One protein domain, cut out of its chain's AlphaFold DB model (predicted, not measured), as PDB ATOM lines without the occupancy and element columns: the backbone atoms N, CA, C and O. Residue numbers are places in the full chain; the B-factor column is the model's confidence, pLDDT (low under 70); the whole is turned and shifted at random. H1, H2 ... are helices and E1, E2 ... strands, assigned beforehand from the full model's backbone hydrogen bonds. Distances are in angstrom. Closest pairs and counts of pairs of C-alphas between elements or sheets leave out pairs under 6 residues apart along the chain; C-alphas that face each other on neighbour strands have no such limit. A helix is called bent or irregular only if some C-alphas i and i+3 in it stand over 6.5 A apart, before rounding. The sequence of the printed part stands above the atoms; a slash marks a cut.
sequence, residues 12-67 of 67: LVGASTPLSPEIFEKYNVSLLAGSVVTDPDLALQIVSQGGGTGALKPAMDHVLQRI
ATOM      1  N   LEU A  12     417.830 209.127 431.083       97.38
ATOM      2  CA  LEU A  12     416.917 209.760 430.135       97.38
ATOM      3  C   LEU A  12     417.637 210.953 429.500       97.38
ATOM      4  O   LEU A  12     418.093 211.840 430.217       97.38
ATOM      5  N   VAL A  13     417.803 210.942 428.174       97.38
ATOM      6  CA  VAL A  13     418.681 211.887 427.468       97.38
ATOM      7  C   VAL A  13     417.941 212.592 426.339       97.38
ATOM      8  O   VAL A  13     417.281 211.951 425.522       97.38
ATOM      9  N   GLY A  14     418.128 213.908 426.244       95.06
ATOM     10  CA  GLY A  14     417.697 214.727 425.111       95.06
ATOM     11  C   GLY A  14     417.003 216.016 425.539       95.06
ATOM     12  O   GLY A  14     416.589 216.154 426.686       95.06
ATOM     13  N   ALA A  15     416.832 216.946 424.595       93.44
ATOM     14  CA  ALA A  15     416.193 218.245 424.839       93.44
ATOM     15  C   ALA A  15     414.740 218.129 425.344       93.44
ATOM     16  O   ALA A  15     414.248 219.024 426.017       93.44
ATOM     17  N   SER A  16     414.069 217.012 425.053       93.81
ATOM     18  CA  SER A  16     412.712 216.715 425.527       93.81
ATOM     19  C   SER A  16     412.668 216.057 426.912       93.81
ATOM     20  O   SER A  16     411.584 215.697 427.364       93.81
ATOM     21  N   THR A  17     413.813 215.854 427.568       96.88
ATOM     22  CA  THR A  17     413.889 215.258 428.909       96.88
ATOM     23  C   THR A  17     413.358 216.252 429.941       96.88
ATOM     24  O   THR A  17     413.988 217.294 430.137       96.88
ATOM     25  N   PRO A  18     412.247 215.957 430.638       96.19
ATOM     26  CA  PRO A  18     411.780 216.806 431.725       96.19
ATOM     27  C   PRO A  18     412.791 216.781 432.878       96.19
ATOM     28  O   PRO A  18     413.168 215.707 433.341       96.19
ATOM     29  N   LEU A  19     413.211 217.950 433.365       96.31
ATOM     30  CA  LEU A  19     414.099 218.088 434.530       96.31
ATOM     31  C   LEU A  19     413.282 218.135 435.834       96.31
ATOM     32  O   LEU A  19     413.318 219.110 436.576       96.31
ATOM     33  N   SER A  20     412.483 217.092 436.053       95.88
ATOM     34  CA  SER A  20     411.547 216.940 437.176       95.88
ATOM     35  C   SER A  20     411.751 215.541 437.773       95.88
ATOM     36  O   SER A  20     411.212 214.564 437.254       95.88
ATOM     37  N   PRO A  21     412.616 215.383 438.790       95.12
ATOM     38  CA  PRO A  21     412.881 214.092 439.434       95.12
ATOM     39  C   PRO A  21     411.630 213.370 439.922       95.12
ATOM     40  O   PRO A  21     411.503 212.160 439.754       95.12
ATOM     41  N   GLU A  22     410.685 214.124 440.478       95.06
ATOM     42  CA  GLU A  22     409.489 213.630 441.153       95.06
ATOM     43  C   GLU A  22     408.581 212.800 440.236       95.06
ATOM     44  O   GLU A  22     407.935 211.850 440.678       95.06
ATOM     45  N   ILE A  23     408.557 213.086 438.928       94.69
ATOM     46  CA  ILE A  23     407.788 212.269 437.979       94.69
ATOM     47  C   ILE A  23     408.493 210.950 437.639       94.69
ATOM     48  O   ILE A  23     407.841 210.013 437.161       94.69
ATOM     49  N   PHE A  24     409.804 210.868 437.885       94.12
ATOM     50  CA  PHE A  24     410.647 209.730 437.542       94.12
ATOM     51  C   PHE A  24     410.917 208.770 438.701       94.12
ATOM     52  O   PHE A  24     411.295 207.641 438.418       94.12
ATOM     53  N   GLU A  25     410.624 209.132 439.955       87.94
ATOM     54  CA  GLU A  25     410.882 208.306 441.155       87.94
ATOM     55  C   GLU A  25     410.345 206.868 441.062       87.94
ATOM     56  O   GLU A  25     410.965 205.912 441.522       87.94
ATOM     57  N   LYS A  26     409.174 206.689 440.438       90.38
ATOM     58  CA  LYS A  26     408.544 205.366 440.259       90.38
ATOM     59  C   LYS A  26     409.129 204.549 439.103       90.38
ATOM     60  O   LYS A  26     408.701 203.419 438.858       90.38
ATOM     61  N   TYR A  27     410.044 205.130 438.339       90.88
ATOM     62  CA  TYR A  27     410.732 204.496 437.230       90.88
ATOM     63  C   TYR A  27     412.198 204.295 437.623       90.88
ATOM     64  O   TYR A  27     412.787 205.120 438.300       90.88
ATOM     65  N   ASN A  28     412.808 203.198 437.178       92.31
ATOM     66  CA  ASN A  28     414.225 202.917 437.419       92.31
ATOM     67  C   ASN A  28     415.130 203.821 436.554       92.31
ATOM     68  O   ASN A  28     415.877 203.298 435.737       92.31
ATOM     69  N   VAL A  29     414.970 205.146 436.626       96.38
ATOM     70  CA  VAL A  29     415.795 206.175 435.974       96.38
ATOM     71  C   VAL A  29     416.714 206.759 437.039       96.38
ATOM     72  O   VAL A  29     416.241 207.088 438.115       96.38
ATOM     73  N   SER A  30     418.005 206.885 436.741       96.69
ATOM     74  CA  SER A  30     419.034 207.333 437.694       96.69
ATOM     75  C   SER A  30     419.706 208.654 437.303       96.69
ATOM     76  O   SER A  30     420.421 209.274 438.095       96.69
ATOM     77  N   LEU A  31     419.503 209.103 436.060       97.62
ATOM     78  CA  LEU A  31     420.045 210.360 435.552       97.62
ATOM     79  C   LEU A  31     419.106 210.984 434.519       97.62
ATOM     80  O   LEU A  31     418.715 210.342 433.543       97.62
ATOM     81  N   LEU A  32     418.829 212.270 434.691       98.19
ATOM     82  CA  LEU A  32     418.184 213.127 433.704       98.19
ATOM     83  C   LEU A  32     419.264 213.973 433.025       98.19
ATOM     84  O   LEU A  32     419.972 214.735 433.684       98.19
ATOM     85  N   ALA A  33     419.409 213.822 431.712       97.94
ATOM     86  CA  ALA A  33     420.337 214.579 430.880       97.94
ATOM     87  C   ALA A  33     419.541 215.415 429.871       97.94
ATOM     88  O   ALA A  33     419.309 215.013 428.724       97.94
ATOM     89  N   GLY A  34     419.069 216.563 430.351       97.06
ATOM     90  CA  GLY A  34     418.181 217.463 429.629       97.06
ATOM     91  C   GLY A  34     418.872 218.736 429.167       97.06
ATOM     92  O   GLY A  34     420.095 218.815 429.021       97.06
ATOM     93  N   SER A  35     418.071 219.755 428.881       96.75
ATOM     94  CA  SER A  35     418.570 221.077 428.515       96.75
ATOM     95  C   SER A  35     417.660 222.164 429.072       96.75
ATOM     96  O   SER A  35     416.454 221.957 429.192       96.75
ATOM     97  N   VAL A  36     418.242 223.306 429.420       97.50
ATOM     98  CA  VAL A  36     417.528 224.492 429.901       97.50
ATOM     99  C   VAL A  36     417.698 225.585 428.861       97.50
ATOM    100  O   VAL A  36     418.821 225.915 428.493       97.50
ATOM    101  N   VAL A  37     416.586 226.126 428.369       97.56
ATOM    102  CA  VAL A  37     416.598 227.247 427.424       97.56
ATOM    103  C   VAL A  37     417.064 228.504 428.157       97.56
ATOM    104  O   VAL A  37     416.457 228.894 429.154       97.56
ATOM    105  N   THR A  38     418.136 229.120 427.667       98.38
ATOM    106  CA  THR A  38     418.729 230.348 428.222       98.38
ATOM    107  C   THR A  38     418.376 231.583 427.399       98.38
ATOM    108  O   THR A  38     418.313 232.679 427.952       98.38
ATOM    109  N   ASP A  39     418.070 231.396 426.112       98.44
ATOM    110  CA  ASP A  39     417.568 232.428 425.201       98.44
ATOM    111  C   ASP A  39     416.303 231.915 424.479       98.44
ATOM    112  O   ASP A  39     416.395 231.196 423.477       98.44
ATOM    113  N   PRO A  40     415.102 232.223 425.004       98.19
ATOM    114  CA  PRO A  40     413.844 231.748 424.434       98.19
ATOM    115  C   PRO A  40     413.566 232.256 423.018       98.19
ATOM    116  O   PRO A  40     413.026 231.501 422.206       98.19
ATOM    117  N   ASP A  41     413.943 233.497 422.706       98.62
ATOM    118  CA  ASP A  41     413.671 234.111 421.405       98.62
ATOM    119  C   ASP A  41     414.520 233.449 420.316       98.62
ATOM    120  O   ASP A  41     414.004 233.030 419.273       98.62
ATOM    121  N   LEU A  42     415.815 233.257 420.591       98.38
ATOM    122  CA  LEU A  42     416.711 232.542 419.688       98.38
ATOM    123  C   LEU A  42     416.298 231.072 419.537       98.38
ATOM    124  O   LEU A  42     416.285 230.549 418.419       98.38
ATOM    125  N   ALA A  43     415.923 230.405 420.633       98.12
ATOM    126  CA  ALA A  43     415.454 229.021 420.590       98.12
ATOM    127  C   ALA A  43     414.211 228.871 419.700       98.12
ATOM    128  O   ALA A  43     414.170 227.976 418.850       98.12
ATOM    129  N   LEU A  44     413.226 229.763 419.848       98.25
ATOM    130  CA  LEU A  44     412.025 229.777 419.014       98.25
ATOM    131  C   LEU A  44     412.367 229.999 417.541       98.25
ATOM    132  O   LEU A  44     411.906 229.230 416.699       98.25
ATOM    133  N   GLN A  45     413.222 230.976 417.226       98.56
ATOM    134  CA  GLN A  45     413.665 231.225 415.854       98.56
ATOM    135  C   GLN A  45     414.294 229.973 415.221       98.56
ATOM    136  O   GLN A  45     413.945 229.610 414.096       98.56
ATOM    137  N   ILE A  46     415.209 229.310 415.933       98.31
ATOM    138  CA  ILE A  46     415.905 228.110 415.445       98.31
ATOM    139  C   ILE A  46     414.904 226.981 415.178       98.31
ATOM    140  O   ILE A  46     414.930 226.383 414.100       98.31
ATOM    141  N   VAL A  47     413.999 226.708 416.124       97.38
ATOM    142  CA  VAL A  47     412.987 225.648 415.976       97.38
ATOM    143  C   VAL A  47     412.033 225.957 414.822       97.38
ATOM    144  O   VAL A  47     411.736 225.064 414.028       97.38
ATOM    145  N   SER A  48     411.601 227.212 414.659       98.38
ATOM    146  CA  SER A  48     410.748 227.634 413.538       98.38
ATOM    147  C   SER A  48     411.396 227.430 412.164       98.38
ATOM    148  O   SER A  48     410.684 227.326 411.170       98.38
ATOM    149  N   GLN A  49     412.726 227.338 412.093       98.25
ATOM    150  CA  GLN A  49     413.481 227.066 410.865       98.25
ATOM    151  C   GLN A  49     413.849 225.579 410.701       98.25
ATOM    152  O   GLN A  49     414.620 225.227 409.810       98.25
ATOM    153  N   GLY A  50     413.319 224.694 411.552       97.44
ATOM    154  CA  GLY A  50     413.638 223.264 411.538       97.44
ATOM    155  C   GLY A  50     415.026 222.933 412.097       97.44
ATOM    156  O   GLY A  50     415.558 221.856 411.829       97.44
ATOM    157  N   GLY A  51     415.635 223.845 412.861       96.88
ATOM    158  CA  GLY A  51     416.929 223.627 413.494       96.88
ATOM    159  C   GLY A  51     416.864 222.566 414.596       96.88
ATOM    160  O   GLY A  51     416.012 222.613 415.481       96.88
ATOM    161  N   GLY A  52     417.781 221.597 414.550       93.94
ATOM    162  CA  GLY A  52     417.896 220.545 415.565       93.94
ATOM    163  C   GLY A  52     418.747 220.940 416.780       93.94
ATOM    164  O   GLY A  52     419.268 222.052 416.871       93.94
ATOM    165  N   THR A  53     418.985 219.984 417.684       92.12
ATOM    166  CA  THR A  53     419.749 220.179 418.937       92.12
ATOM    167  C   THR A  53     421.134 220.799 418.727       92.12
ATOM    168  O   THR A  53     421.595 221.579 419.550       92.12
ATOM    169  N   GLY A  54     421.806 220.490 417.611       93.56
ATOM    170  CA  GLY A  54     423.103 221.088 417.284       93.56
ATOM    171  C   GLY A  54     423.034 222.601 417.056       93.56
ATOM    172  O   GLY A  54     423.926 223.314 417.506       93.56
ATOM    173  N   ALA A  55     421.968 223.077 416.407       97.00
ATOM    174  CA  ALA A  55     421.733 224.498 416.153       97.00
ATOM    175  C   ALA A  55     421.246 225.236 417.403       97.00
ATOM    176  O   ALA A  55     421.462 226.434 417.504       97.00
ATOM    177  N   LEU A  56     420.627 224.521 418.347       96.56
ATOM    178  CA  LEU A  56     420.094 225.073 419.592       96.56
ATOM    179  C   LEU A  56     421.147 225.352 420.671       96.56
ATOM    180  O   LEU A  56     420.855 226.097 421.597       96.56
ATOM    181  N   LYS A  57     422.370 224.820 420.544       95.25
ATOM    182  CA  LYS A  57     423.485 225.050 421.486       95.25
ATOM    183  C   LYS A  57     423.687 226.501 421.973       95.25
ATOM    184  O   LYS A  57     423.943 226.655 423.155       95.25
ATOM    185  N   PRO A  58     423.613 227.559 421.140       97.75
ATOM    186  CA  PRO A  58     423.749 228.937 421.622       97.75
ATOM    187  C   PRO A  58     422.559 229.445 422.455       97.75
ATOM    188  O   PRO A  58     422.689 230.484 423.087       97.75
ATOM    189  N   ALA A  59     421.417 228.750 422.445       98.00
ATOM    190  CA  ALA A  59     420.175 229.162 423.103       98.00
ATOM    191  C   ALA A  59     419.771 228.258 424.286       98.00
ATOM    192  O   ALA A  59     418.691 228.426 424.860       98.00
ATOM    193  N   MET A  60     420.593 227.261 424.629       97.06
ATOM    194  CA  MET A  60     420.342 226.348 425.743       97.06
ATOM    195  C   MET A  60     421.637 225.859 426.384       97.06
ATOM    196  O   MET A  60     422.644 225.676 425.703       97.06
ATOM    197  N   ASP A  61     421.547 225.497 427.658       97.44
ATOM    198  CA  ASP A  61     422.588 224.766 428.370       97.44
ATOM    199  C   ASP A  61     422.188 223.307 428.575       97.44
ATOM    200  O   ASP A  61     421.028 222.989 428.849       97.44
ATOM    201  N   HIS A  62     423.157 222.397 428.483       96.94
ATOM    202  CA  HIS A  62     422.957 221.004 428.875       96.94
ATOM    203  C   HIS A  62     423.048 220.861 430.394       96.94
ATOM    204  O   HIS A  62     423.993 221.341 431.017       96.94
ATOM    205  N   VAL A  63     422.084 220.150 430.980       97.31
ATOM    206  CA  VAL A  63     421.988 219.955 432.432       97.31
ATOM    207  C   VAL A  63     421.923 218.470 432.750       97.31
ATOM    208  O   VAL A  63     421.220 217.708 432.085       97.31
ATOM    209  N   LEU A  64     422.664 218.072 433.785       97.81
ATOM    210  CA  LEU A  64     422.675 216.719 434.329       97.81
ATOM    211  C   LEU A  64     422.136 216.744 435.757       97.81
ATOM    212  O   LEU A  64     422.653 217.476 436.600       97.81
ATOM    213  N   GLN A  65     421.145 215.906 436.039       96.38
ATOM    214  CA  GLN A  65     420.561 215.759 437.366       96.38
ATOM    215  C   GLN A  65     420.437 214.283 437.724       96.38
ATOM    216  O   GLN A  65     419.746 213.527 437.042       96.38
ATOM    217  N   ARG A  66     421.126 213.866 438.788       95.75
ATOM    218  CA  ARG A  66     420.975 212.524 439.366       95.75
ATOM    219  C   ARG A  66     419.745 212.482 440.263       95.75
ATOM    220  O   ARG A  66     419.487 213.467 440.957       95.75
ATOM    221  N   ILE A  67     419.026 211.363 440.223       93.44
ATOM    222  CA  ILE A  67     417.764 211.133 440.937       93.44
ATOM    223  C   ILE A  67     417.733 209.731 441.541       93.44
ATOM    224  O   ILE A  67     418.459 208.857 441.007       93.44
TER     225      ILE A  67
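This is residues 12 to 67 of the 67 residues of the protein "DUF364 domain-containing protein" of Fastidiosipila sp (UniProt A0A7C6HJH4). A two-stranded ribbon, E1 and E2, runs along a rod-shaped domain, with the helical hairpin of H2 and H3 at one end and short H1 toward the other. The stretch before E1 folds back beside the ribbon, where residues 12 to 13 pair with residues 32 to 33 of E1, parallel. The printed part has 56 residues, with three named helices and two named strands in the order H1, E1, H2, H3, E2; the sheet E1 - E2 is antiparallel and the class is mixed. The whole is only just loose, close to compact, with a radius of gyration of the C-alphas of 12.6 A and spans of 37 by 17 by 15 A.

H1, residues 21 to 24, comes closest to E1, residues 31 to 37, at the C-alphas of Pro 21 and Leu 32, 7.9 A apart. E1 and E2, residues 60 to 66, are antiparallel neighbours at 155 degrees; N 34 and O 63 are within hydrogen-bond range at 3.0 A, and N 61 and O 36 at 2.9 A. H2, residues 40 to 48, and H3, residues 53 to 59, form a helical hairpin and touch, the closest C-alphas being those of Ala 43 and Ala 59, 5.4 A apart. They run opposite ways at a shallow tilt of 25 degrees. H1 is apart from H2 and H3, and only just apart from E2, at 8.1 A. Every O i to N i+4 pair is within hydrogen-bond range in H2; in H3 1 of 3 is, beside 2 of 4 O i to N i+3 pairs, and H1 is too short for an i+4 pair.

H1 begins at C-alpha 21 (412.881, 214.092, 439.434) and measures 5.3 A. E1 measures 19.1 A, H2 12.1 A and H3 9.9 A; H3 is irregular, with C-alphas 55 and 58 7.3 A apart. E2 measures 19.4 A and ends at C-alpha 66 (420.975, 212.524, 439.366).

The C-alphas of Lys 26 and Gln 49 are the two farthest apart, 36.9 A. The printed part has no cut and no long link. Its mean pLDDT is 96.2, and no printed residue is under 70.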